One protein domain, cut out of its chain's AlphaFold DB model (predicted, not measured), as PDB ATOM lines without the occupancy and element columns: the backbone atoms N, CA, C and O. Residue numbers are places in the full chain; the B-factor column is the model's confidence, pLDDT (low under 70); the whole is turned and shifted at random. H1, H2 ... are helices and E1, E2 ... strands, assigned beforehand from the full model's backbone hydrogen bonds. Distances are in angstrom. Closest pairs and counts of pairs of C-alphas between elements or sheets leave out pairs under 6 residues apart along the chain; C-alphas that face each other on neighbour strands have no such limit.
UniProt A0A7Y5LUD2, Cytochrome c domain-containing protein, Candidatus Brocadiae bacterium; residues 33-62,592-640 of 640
ATOM      1  N   VAL A  33     184.282 154.594 190.566       39.16
ATOM      2  CA  VAL A  33     183.523 154.914 189.355       39.16
ATOM      3  C   VAL A  33     183.878 156.361 188.969       39.16
ATOM      4  O   VAL A  33     183.857 157.238 189.844       39.16
ATOM      5  N   PRO A  34     184.285 156.642 187.717       41.34
ATOM      6  CA  PRO A  34     184.551 158.004 187.273       41.34
ATOM      7  C   PRO A  34     183.314 158.875 187.503       41.34
ATOM      8  O   PRO A  34     182.202 158.500 187.147       41.34
ATOM      9  N   SER A  35     183.518 160.025 188.144       40.88
ATOM     10  CA  SER A  35     182.453 160.969 188.482       40.88
ATOM     11  C   SER A  35     181.616 161.333 187.247       40.88
ATOM     12  O   SER A  35     182.200 161.543 186.186       40.88
ATOM     13  N   PRO A  36     180.289 161.523 187.364       44.50
ATOM     14  CA  PRO A  36     179.480 162.037 186.267       44.50
ATOM     15  C   PRO A  36     179.908 163.476 185.951       44.50
ATOM     16  O   PRO A  36     179.610 164.411 186.697       44.50
ATOM     17  N   GLU A  37     180.678 163.641 184.880       45.19
ATOM     18  CA  GLU A  37     181.272 164.917 184.500       45.19
ATOM     19  C   GLU A  37     180.201 165.937 184.084       45.19
ATOM     20  O   GLU A  37     179.202 165.623 183.427       45.19
ATOM     21  N   ARG A  38     180.429 167.204 184.452       48.69
ATOM     22  CA  ARG A  38     179.814 168.342 183.763       48.69
ATOM     23  C   ARG A  38     180.499 168.572 182.416       48.69
ATOM     24  O   ARG A  38     181.686 168.263 182.297       48.69
ATOM     25  N   PRO A  39     179.846 169.282 181.476       40.12
ATOM     26  CA  PRO A  39     180.572 169.948 180.401       40.12
ATOM     27  C   PRO A  39     181.703 170.800 181.006       40.12
ATOM     28  O   PRO A  39     181.442 171.698 181.810       40.12
ATOM     29  N   GLY A  40     182.956 170.477 180.670       39.66
ATOM     30  CA  GLY A  40     184.152 171.182 181.148       39.66
ATOM     31  C   GLY A  40     184.949 170.512 182.277       39.66
ATOM     32  O   GLY A  40     185.854 171.151 182.812       39.66
ATOM     33  N   GLY A  41     184.646 169.265 182.664       44.09
ATOM     34  CA  GLY A  41     185.526 168.468 183.536       44.09
ATOM     35  C   GLY A  41     185.650 168.972 184.980       44.09
ATOM     36  O   GLY A  41     186.582 168.604 185.697       44.09
ATOM     37  N   SER A  42     184.728 169.824 185.448       50.84
ATOM     38  CA  SER A  42     184.656 170.145 186.873       50.84
ATOM     39  C   SER A  42     184.171 168.892 187.601       50.84
ATOM     40  O   SER A  42     182.982 168.592 187.540       50.84
ATOM     41  N   GLY A  43     185.048 168.161 188.290       53.94
ATOM     42  CA  GLY A  43     184.684 166.993 189.115       53.94
ATOM     43  C   GLY A  43     183.797 167.315 190.334       53.94
ATOM     44  O   GLY A  43     183.822 166.596 191.329       53.94
ATOM     45  N   ASP A  44     183.067 168.432 190.298       63.28
ATOM     46  CA  ASP A  44     182.082 168.835 191.289       63.28
ATOM     47  C   ASP A  44     180.728 168.194 190.938       63.28
ATOM     48  O   ASP A  44     180.166 168.435 189.870       63.28
ATOM     49  N   ASP A  45     180.176 167.430 191.881       67.38
ATOM     50  CA  ASP A  45     178.825 166.873 191.808       67.38
ATOM     51  C   ASP A  45     177.790 168.012 191.657       67.38
ATOM     52  O   ASP A  45     177.730 168.902 192.515       67.38
ATOM     53  N   PRO A  46     176.970 168.028 190.588       66.25
ATOM     54  CA  PRO A  46     176.058 169.132 190.320       66.25
ATOM     55  C   PRO A  46     174.894 169.230 191.313       66.25
ATOM     56  O   PRO A  46     174.342 170.318 191.462       66.25
ATOM     57  N   ILE A  47     174.559 168.141 192.007       72.44
ATOM     58  CA  ILE A  47     173.538 168.100 193.056       72.44
ATOM     59  C   ILE A  47     174.120 168.655 194.360       72.44
ATOM     60  O   ILE A  47     173.471 169.439 195.050       72.44
ATOM     61  N   ARG A  48     175.361 168.284 194.698       72.19
ATOM     62  CA  ARG A  48     175.998 168.681 195.970       72.19
ATOM     63  C   ARG A  48     176.686 170.045 195.914       72.19
ATOM     64  O   ARG A  48     176.837 170.696 196.948       72.19
ATOM     65  N   ARG A  49     177.160 170.461 194.737       71.06
ATOM     66  CA  ARG A  49     177.888 171.717 194.487       71.06
ATOM     67  C   ARG A  49     177.403 172.365 193.183       71.06
ATOM     68  O   ARG A  49     178.152 172.443 192.198       71.06
ATOM     69  N   PRO A  50     176.149 172.845 193.147       68.25
ATOM     70  CA  PRO A  50     175.621 173.532 191.980       68.25
ATOM     71  C   PRO A  50     176.445 174.807 191.737       68.25
ATOM     72  O   PRO A  50     176.577 175.660 192.605       68.25
ATOM     73  N   LYS A  51     177.063 174.912 190.558       72.12
ATOM     74  CA  LYS A  51     177.820 176.085 190.098       72.12
ATOM     75  C   LYS A  51     177.519 176.258 188.623       72.12
ATOM     76  O   LYS A  51     178.074 175.529 187.810       72.12
ATOM     77  N   ASP A  52     176.642 177.172 188.262       79.38
ATOM     78  CA  ASP A  52     176.378 177.434 186.855       79.38
ATOM     79  C   ASP A  52     175.954 178.882 186.652       79.38
ATOM     80  O   ASP A  52     174.809 179.258 186.880       79.38
ATOM     81  N   LEU A  53     176.899 179.697 186.192       80.62
ATOM     82  CA  LEU A  53     176.653 181.104 185.883       80.62
ATOM     83  C   LEU A  53     175.850 181.297 184.595       80.62
ATOM     84  O   LEU A  53     175.355 182.388 184.345       80.62
ATOM     85  N   THR A  54     175.749 180.267 183.761       78.69
ATOM     86  CA  THR A  54     175.097 180.347 182.451       78.69
ATOM     87  C   THR A  54     173.684 179.777 182.470       78.69
ATOM     88  O   THR A  54     172.846 180.180 181.671       78.69
ATOM     89  N   GLY A  55     173.418 178.826 183.367       81.19
ATOM     90  CA  GLY A  55     172.199 178.018 183.348       81.19
ATOM     91  C   GLY A  55     172.225 176.955 182.249       81.19
ATOM     92  O   GLY A  55     171.210 176.324 181.987       81.19
ATOM     93  N   MET A  56     173.370 176.769 181.591       78.62
ATOM     94  CA  MET A  56     173.522 175.973 180.381       78.62
ATOM     95  C   MET A  56     174.231 174.626 180.604       78.62
ATOM     96  O   MET A  56     174.337 173.831 179.666       78.62
ATOM     97  N   SER A  57     174.712 174.321 181.809       78.38
ATOM     98  CA  SER A  57     175.348 173.028 182.088       78.38
ATOM     99  C   SER A  57     174.320 171.893 182.135       78.38
ATOM    100  O   SER A  57     173.221 172.099 182.644       78.38
ATOM    101  N   ILE A  58     174.702 170.679 181.730       82.62
ATOM    102  CA  ILE A  58     173.946 169.465 182.086       82.62
ATOM    103  C   ILE A  58     173.884 169.375 183.619       82.62
ATOM    104  O   ILE A  58     174.918 169.501 184.286       82.62
ATOM    105  N   LYS A  59     172.677 169.243 184.180       79.88
ATOM    106  CA  LYS A  59     172.444 169.406 185.627       79.88
ATOM    107  C   LYS A  59     172.463 168.102 186.398       79.88
ATOM    108  O   LYS A  59     172.721 168.135 187.597       79.88
ATOM    109  N   CYS A  60     172.190 166.979 185.745       79.56
ATOM    110  CA  CYS A  60     172.149 165.687 186.408       79.56
ATOM    111  C   CYS A  60     173.280 164.756 185.946       79.56
ATOM    112  O   CYS A  60     173.694 164.781 184.776       79.56
ATOM    113  N   PRO A  61     173.754 163.882 186.850       79.25
ATOM    114  CA  PRO A  61     174.476 162.684 186.467       79.25
ATOM    115  C   PRO A  61     173.763 161.892 185.376       79.25
ATOM    116  O   PRO A  61     172.538 161.962 185.230       79.25
ATOM    117  N   ARG A  62     174.539 161.130 184.605       86.81
ATOM    118  CA  ARG A  62     173.957 160.162 183.685       86.81
ATOM    119  C   ARG A  62     173.467 158.970 184.500       86.81
ATOM    120  O   ARG A  62     174.279 158.233 185.033       86.81
ATOM    121  N   GLU A 592     169.743 179.687 192.034       89.94
ATOM    122  CA  GLU A 592     170.455 180.260 193.182       89.94
ATOM    123  C   GLU A 592     170.298 181.788 193.262       89.94
ATOM    124  O   GLU A 592     170.189 182.351 194.351       89.94
ATOM    125  N   GLY A 593     170.218 182.464 192.113       88.94
ATOM    126  CA  GLY A 593     170.027 183.909 192.054       88.94
ATOM    127  C   GLY A 593     171.330 184.689 192.227       88.94
ATOM    128  O   GLY A 593     172.389 184.271 191.766       88.94
ATOM    129  N   MET A 594     171.265 185.858 192.862       89.62
ATOM    130  CA  MET A 594     172.425 186.740 193.029       89.62
ATOM    131  C   MET A 594     173.421 186.203 194.066       89.62
ATOM    132  O   MET A 594     173.097 186.110 195.250       89.62
ATOM    133  N   VAL A 595     174.662 185.959 193.640       88.06
ATOM    134  CA  VAL A 595     175.774 185.476 194.480       88.06
ATOM    135  C   VAL A 595     177.013 186.361 194.348       88.06
ATOM    136  O   VAL A 595     177.101 187.195 193.449       88.06
ATOM    137  N   LEU A 596     177.986 186.194 195.249       89.31
ATOM    138  CA  LEU A 596     179.314 186.798 195.111       89.31
ATOM    139  C   LEU A 596     180.244 185.823 194.384       89.31
ATOM    140  O   LEU A 596     180.379 184.671 194.797       89.31
ATOM    141  N   ASN A 597     180.898 186.286 193.321       84.69
ATOM    142  CA  ASN A 597     181.977 185.538 192.685       84.69
ATOM    143  C   ASN A 597     183.251 185.548 193.576       84.69
ATOM    144  O   ASN A 597     183.285 186.262 194.585       84.69
ATOM    145  N   PRO A 598     184.315 184.795 193.229       85.50
ATOM    146  CA  PRO A 598     185.557 184.764 194.013       85.50
ATOM    147  C   PRO A 598     186.233 186.130 194.231       85.50
ATOM    148  O   PRO A 598     186.950 186.294 195.214       85.50
ATOM    149  N   ASP A 599     185.967 187.111 193.365       91.50
ATOM    150  CA  ASP A 599     186.484 188.483 193.464       91.50
ATOM    151  C   ASP A 599     185.576 189.415 194.295       91.50
ATOM    152  O   ASP A 599     185.838 190.613 194.409       91.50
ATOM    153  N   GLY A 600     184.483 188.899 194.871       91.00
ATOM    154  CA  GLY A 600     183.511 189.678 195.647       91.00
ATOM    155  C   GLY A 600     182.529 190.499 194.801       91.00
ATOM    156  O   GLY A 600     181.831 191.363 195.335       91.00
ATOM    157  N   VAL A 601     182.446 190.244 193.494       93.50
ATOM    158  CA  VAL A 601     181.504 190.899 192.575       93.50
ATOM    159  C   VAL A 601     180.169 190.158 192.590       93.50
ATOM    160  O   VAL A 601     180.129 188.931 192.497       93.50
ATOM    161  N   ARG A 602     179.058 190.903 192.676       91.44
ATOM    162  CA  ARG A 602     177.711 190.329 192.548       91.44
ATOM    163  C   ARG A 602     177.455 189.875 191.114       91.44
ATOM    164  O   ARG A 602     177.531 190.685 190.193       91.44
ATOM    165  N   VAL A 603     177.110 188.605 190.950       88.38
ATOM    166  CA  VAL A 603     176.753 187.984 189.671       88.38
ATOM    167  C   VAL A 603     175.471 187.173 189.828       88.38
ATOM    168  O   VAL A 603     175.193 186.645 190.904       88.38
ATOM    169  N   GLN A 604     174.689 187.060 188.756       87.25
ATOM    170  CA  GLN A 604     173.538 186.161 188.719       87.25
ATOM    171  C   GLN A 604     174.025 184.727 188.470       87.25
ATOM    172  O   GLN A 604     174.695 184.461 187.474       87.25
ATOM    173  N   SER A 605     173.673 183.810 189.363       87.25
ATOM    174  CA  SER A 605     173.861 182.369 189.219       87.25
ATOM    175  C   SER A 605     172.547 181.712 188.805       87.25
ATOM    176  O   SER A 605     171.487 181.944 189.393       87.25
ATOM    177  N   PHE A 606     172.631 180.857 187.792       87.88
ATOM    178  CA  PHE A 606     171.545 180.005 187.311       87.88
ATOM    179  C   PHE A 606     171.778 178.542 187.717       87.88
ATOM    180  O   PHE A 606     171.239 177.607 187.118       87.88
ATOM    181  N   ALA A 607     172.615 178.320 188.730       88.38
ATOM    182  CA  ALA A 607     172.751 177.017 189.346       88.38
ATOM    183  C   ALA A 607     171.416 176.650 190.004       88.38
ATOM    184  O   ALA A 607     170.813 177.481 190.679       88.38
ATOM    185  N   LEU A 608     170.934 175.425 189.798       90.19
ATOM    186  CA  LEU A 608     169.708 174.980 190.449       90.19
ATOM    187  C   LEU A 608     170.022 174.544 191.882       90.19
ATOM    188  O   LEU A 608     170.934 173.759 192.122       90.19
ATOM    189  N   THR A 609     169.238 175.032 192.834       90.62
ATOM    190  CA  THR A 609     169.344 174.702 194.265       90.62
ATOM    191  C   THR A 609     168.525 173.471 194.650       90.62
ATOM    192  O   THR A 609     168.653 172.961 195.759       90.62
ATOM    193  N   ASN A 610     167.680 172.981 193.740       92.44
ATOM    194  CA  ASN A 610     166.786 171.843 193.938       92.44
ATOM    195  C   ASN A 610     166.918 170.787 192.829       92.44
ATOM    196  O   ASN A 610     165.920 170.163 192.481       92.44
ATOM    197  N   VAL A 611     168.122 170.586 192.269       90.44
ATOM    198  CA  VAL A 611     168.368 169.629 191.165       90.44
ATOM    199  C   VAL A 611     167.746 168.264 191.454       90.44
ATOM    200  O   VAL A 611     167.016 167.743 190.622       90.44
ATOM    201  N   GLU A 612     167.981 167.709 192.645       89.62
ATOM    202  CA  GLU A 612     167.485 166.383 193.035       89.62
ATOM    203  C   GLU A 612     165.951 166.269 192.943       89.62
ATOM    204  O   GLU A 612     165.417 165.241 192.537       89.62
ATOM    205  N   GLU A 613     165.232 167.339 193.284       93.44
ATOM    206  CA  GLU A 613     163.769 167.386 193.258       93.44
ATOM    207  C   GLU A 613     163.250 167.683 191.846       93.44
ATOM    208  O   GLU A 613     162.354 166.991 191.367       93.44
ATOM    209  N   ALA A 614     163.836 168.681 191.176       94.38
ATOM    210  CA  ALA A 614     163.426 169.138 189.849       94.38
ATOM    211  C   ALA A 614     163.670 168.077 188.766       94.38
ATOM    212  O   ALA A 614     162.824 167.884 187.903       94.38
ATOM    213  N   TYR A 615     164.791 167.354 188.843       93.56
ATOM    214  CA  TYR A 615     165.149 166.284 187.906       93.56
ATOM    215  C   TYR A 615     164.715 164.886 188.374       93.56
ATOM    216  O   TYR A 615     165.064 163.885 187.740       93.56
ATOM    217  N   GLY A 616     163.966 164.797 189.478       93.81
ATOM    218  CA  GLY A 616     163.402 163.539 189.958       93.81
ATOM    219  C   GLY A 616     164.442 162.513 190.415       93.81
ATOM    220  O   GLY A 616     164.187 161.319 190.305       93.81
ATOM    221  N   GLY A 617     165.588 162.945 190.950       91.44
ATOM    222  CA  GLY A 617     166.661 162.061 191.436       91.44
ATOM    223  C   GLY A 617     166.249 161.121 192.577       91.44
ATOM    224  O   GLY A 617     166.976 160.191 192.894       91.44
ATOM    225  N   ARG A 618     165.065 161.322 193.175       92.25
ATOM    226  CA  ARG A 618     164.465 160.413 194.172       92.25
ATOM    227  C   ARG A 618     163.400 159.470 193.603       92.25
ATOM    228  O   ARG A 618     162.854 158.665 194.354       92.25
ATOM    229  N   LEU A 619     163.054 159.586 192.318       95.81
ATOM    230  CA  LEU A 619     162.092 158.687 191.678       95.81
ATOM    231  C   LEU A 619     162.711 157.292 191.550       95.81
ATOM    232  O   LEU A 619     163.891 157.168 191.228       95.81
ATOM    233  N   LYS A 620     161.908 156.246 191.779       96.00
ATOM    234  CA  LYS A 620     162.361 154.844 191.854       96.00
ATOM    235  C   LYS A 620     163.329 154.453 190.729       96.00
ATOM    236  O   LYS A 620     164.354 153.843 191.007       96.00
ATOM    237  N   TRP A 621     163.002 154.794 189.484       96.00
ATOM    238  CA  TRP A 621     163.779 154.417 188.298       96.00
ATOM    239  C   TRP A 621     164.785 155.478 187.822       96.00
ATOM    240  O   TRP A 621     165.319 155.355 186.726       96.00
ATOM    241  N   LEU A 622     165.052 156.510 188.628       94.25
ATOM    242  CA  LEU A 622     166.102 157.513 188.382       94.25
ATOM    243  C   LEU A 622     167.078 157.668 189.553       94.25
ATOM    244  O   LEU A 622     168.076 158.371 189.413       94.25
ATOM    245  N   ARG A 623     166.768 157.068 190.705       93.50
ATOM    246  CA  ARG A 623     167.612 157.091 191.895       93.50
ATOM    247  C   ARG A 623     168.831 156.197 191.691       93.50
ATOM    248  O   ARG A 623     168.663 155.040 191.325       93.50
ATOM    249  N   ASP A 624     170.001 156.758 191.951       90.62
ATOM    250  CA  ASP A 624     171.321 156.139 191.823       90.62
ATOM    251  C   ASP A 624     172.147 156.593 193.040       90.62
ATOM    252  O   ASP A 624     172.754 157.671 193.041       90.62
ATOM    253  N   ASP A 625     172.033 155.855 194.148       88.94
ATOM    254  CA  ASP A 625     172.645 156.236 195.427       88.94
ATOM    255  C   ASP A 625     174.158 155.953 195.456       88.94
ATOM    256  O   ASP A 625     174.894 156.614 196.203       88.94
ATOM    257  N   ASP A 626     174.620 154.957 194.694       86.12
ATOM    258  CA  ASP A 626     176.026 154.546 194.641       86.12
ATOM    259  C   ASP A 626     176.824 155.217 193.511       86.12
ATOM    260  O   ASP A 626     178.060 155.250 193.580       86.12
ATOM    261  N   GLY A 627     176.138 155.878 192.578       84.00
ATOM    262  CA  GLY A 627     176.723 156.676 191.509       84.00
ATOM    263  C   GLY A 627     177.294 155.827 190.378       84.00
ATOM    264  O   GLY A 627     178.229 156.283 189.715       84.00
ATOM    265  N   ASP A 628     176.797 154.603 190.187       83.38
ATOM    266  CA  ASP A 628     177.258 153.684 189.143       83.38
ATOM    267  C   ASP A 628     176.624 153.952 187.760       83.38
ATOM    268  O   ASP A 628     177.017 153.354 186.749       83.38
ATOM    269  N   GLY A 629     175.682 154.899 187.691       85.62
ATOM    270  CA  GLY A 629     174.996 155.304 186.469       85.62
ATOM    271  C   GLY A 629     173.819 154.405 186.088       85.62
ATOM    272  O   GLY A 629     173.321 154.497 184.955       85.62
ATOM    273  N   PHE A 630     173.352 153.547 186.991       87.75
ATOM    274  CA  PHE A 630     172.139 152.753 186.848       87.75
ATOM    275  C   PHE A 630     171.147 153.057 187.978       87.75
ATOM    276  O   PHE A 630     171.531 153.435 189.078       87.75
ATOM    277  N   PRO A 631     169.838 152.860 187.750       92.06
ATOM    278  CA  PRO A 631     168.876 152.994 188.833       92.06
ATOM    279  C   PRO A 631     169.034 151.894 189.891       92.06
ATOM    280  O   PRO A 631     168.984 150.709 189.548       92.06
ATOM    281  N   ASP A 632     169.049 152.253 191.177       90.88
ATOM    282  CA  ASP A 632     169.129 151.316 192.311       90.88
ATOM    283  C   ASP A 632     168.053 150.218 192.224       90.88
ATOM    284  O   ASP A 632     168.277 149.038 192.514       90.88
ATOM    285  N   ALA A 633     166.847 150.602 191.792       90.12
ATOM    286  CA  ALA A 633     165.704 149.704 191.653       90.12
ATOM    287  C   ALA A 633     165.938 148.572 190.639       90.12
ATOM    288  O   ALA A 633     165.267 147.544 190.721       90.12
ATOM    289  N   ARG A 634     166.890 148.737 189.714       81.19
ATOM    290  CA  ARG A 634     167.287 147.707 188.747       81.19
ATOM    291  C   ARG A 634     168.102 146.589 189.397       81.19
ATOM    292  O   ARG A 634     168.052 145.452 188.933       81.19
ATOM    293  N   PHE A 635     168.821 146.893 190.477       73.12
ATOM    294  CA  PHE A 635     169.684 145.947 191.192       73.12
ATOM    295  C   PHE A 635     169.143 145.531 192.563       73.12
ATOM    296  O   PHE A 635     169.747 144.695 193.244       73.12
ATOM    297  N   ALA A 636     167.978 146.052 192.955       63.19
ATOM    298  CA  ALA A 636     167.245 145.592 194.121       63.19
ATOM    299  C   ALA A 636     166.922 144.096 193.973       63.19
ATOM    300  O   ALA A 636     166.107 143.681 193.149       63.19
ATOM    301  N   THR A 637     167.586 143.260 194.771       45.06
ATOM    302  CA  THR A 637     167.332 141.818 194.785       45.06
ATOM    303  C   THR A 637     165.888 141.576 195.239       45.06
ATOM    304  O   THR A 637     165.482 142.156 196.250       45.06
ATOM    305  N   PRO A 638     165.095 140.723 194.564       35.97
ATOM    306  CA  PRO A 638     163.777 140.357 195.063       35.97
ATOM    307  C   PRO A 638     163.937 139.613 196.397       35.97
ATOM    308  O   PRO A 638     164.400 138.476 196.425       35.97
ATOM    309  N   GLY A 639     163.569 140.259 197.505       43.28
ATOM    310  CA  GLY A 639     163.532 139.651 198.836       43.28
ATOM    311  C   GLY A 639     164.788 139.863 199.686       43.28
ATOM    312  O   GLY A 639     165.692 139.028 199.718       43.28
ATOM    313  N   LYS A 640     164.764 140.933 200.481       32.09
ATOM    314  CA  LYS A 640     165.226 140.921 201.872       32.09
ATOM    315  C   LYS A 640     164.136 141.497 202.756       32.09
ATOM    316  O   LYS A 640     163.510 142.486 202.313       32.09
TER     317      LYS A 640
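Overview. This is residues 33 to 62 and 592 to 640 of the 640 residues of the protein "Cytochrome c domain-containing protein" of Candidatus Brocadiae bacterium (UniProt A0A7Y5LUD2). With little regular structure, this is a loose rod of loops, with hairpin E1 and E2 toward one end and helix H2 with free residues 635 to 640 at the other. Named elements E1, E2, H1 and H2, in that order, hold 20 of 79 printed residues: mixed class, one antiparallel sheet, radius of gyration of the C-alphas 15.3 A, spans 55 by 23 by 19 A.

Along the chain. Residues 33 to 62, from C-alpha 33 at (183.523, 154.914, 189.355), hold no named element. E1 is residues 592 to 596, 11.2 A; E2, 602 to 608, 17.4 A; H1, 611 to 614, 5.1 A; H2, 632 to 635, 5.5 A, ending at C-alpha 635 (169.684, 145.947, 191.192).

Arrangement. E1 and E2 are antiparallel at 144 degrees; N 605 and O 593, 2.8 A apart, are within hydrogen-bond range. H1 and H2 are too short for O i to N i+4 pairs; each has its one O i to N i+3 pair within range. H1 and H2 are apart.

Size, cuts and confidence. The farthest C-alphas, of Val 601 and Gly 639, are 54.7 A apart. Residues 63 to 591 are cut out, leaving a C-alpha gap of 22.5 A. The link H1 to H2 is long, 17 residues. pLDDT is under 70 at residues 33 to 46, 50 and 636 to 640.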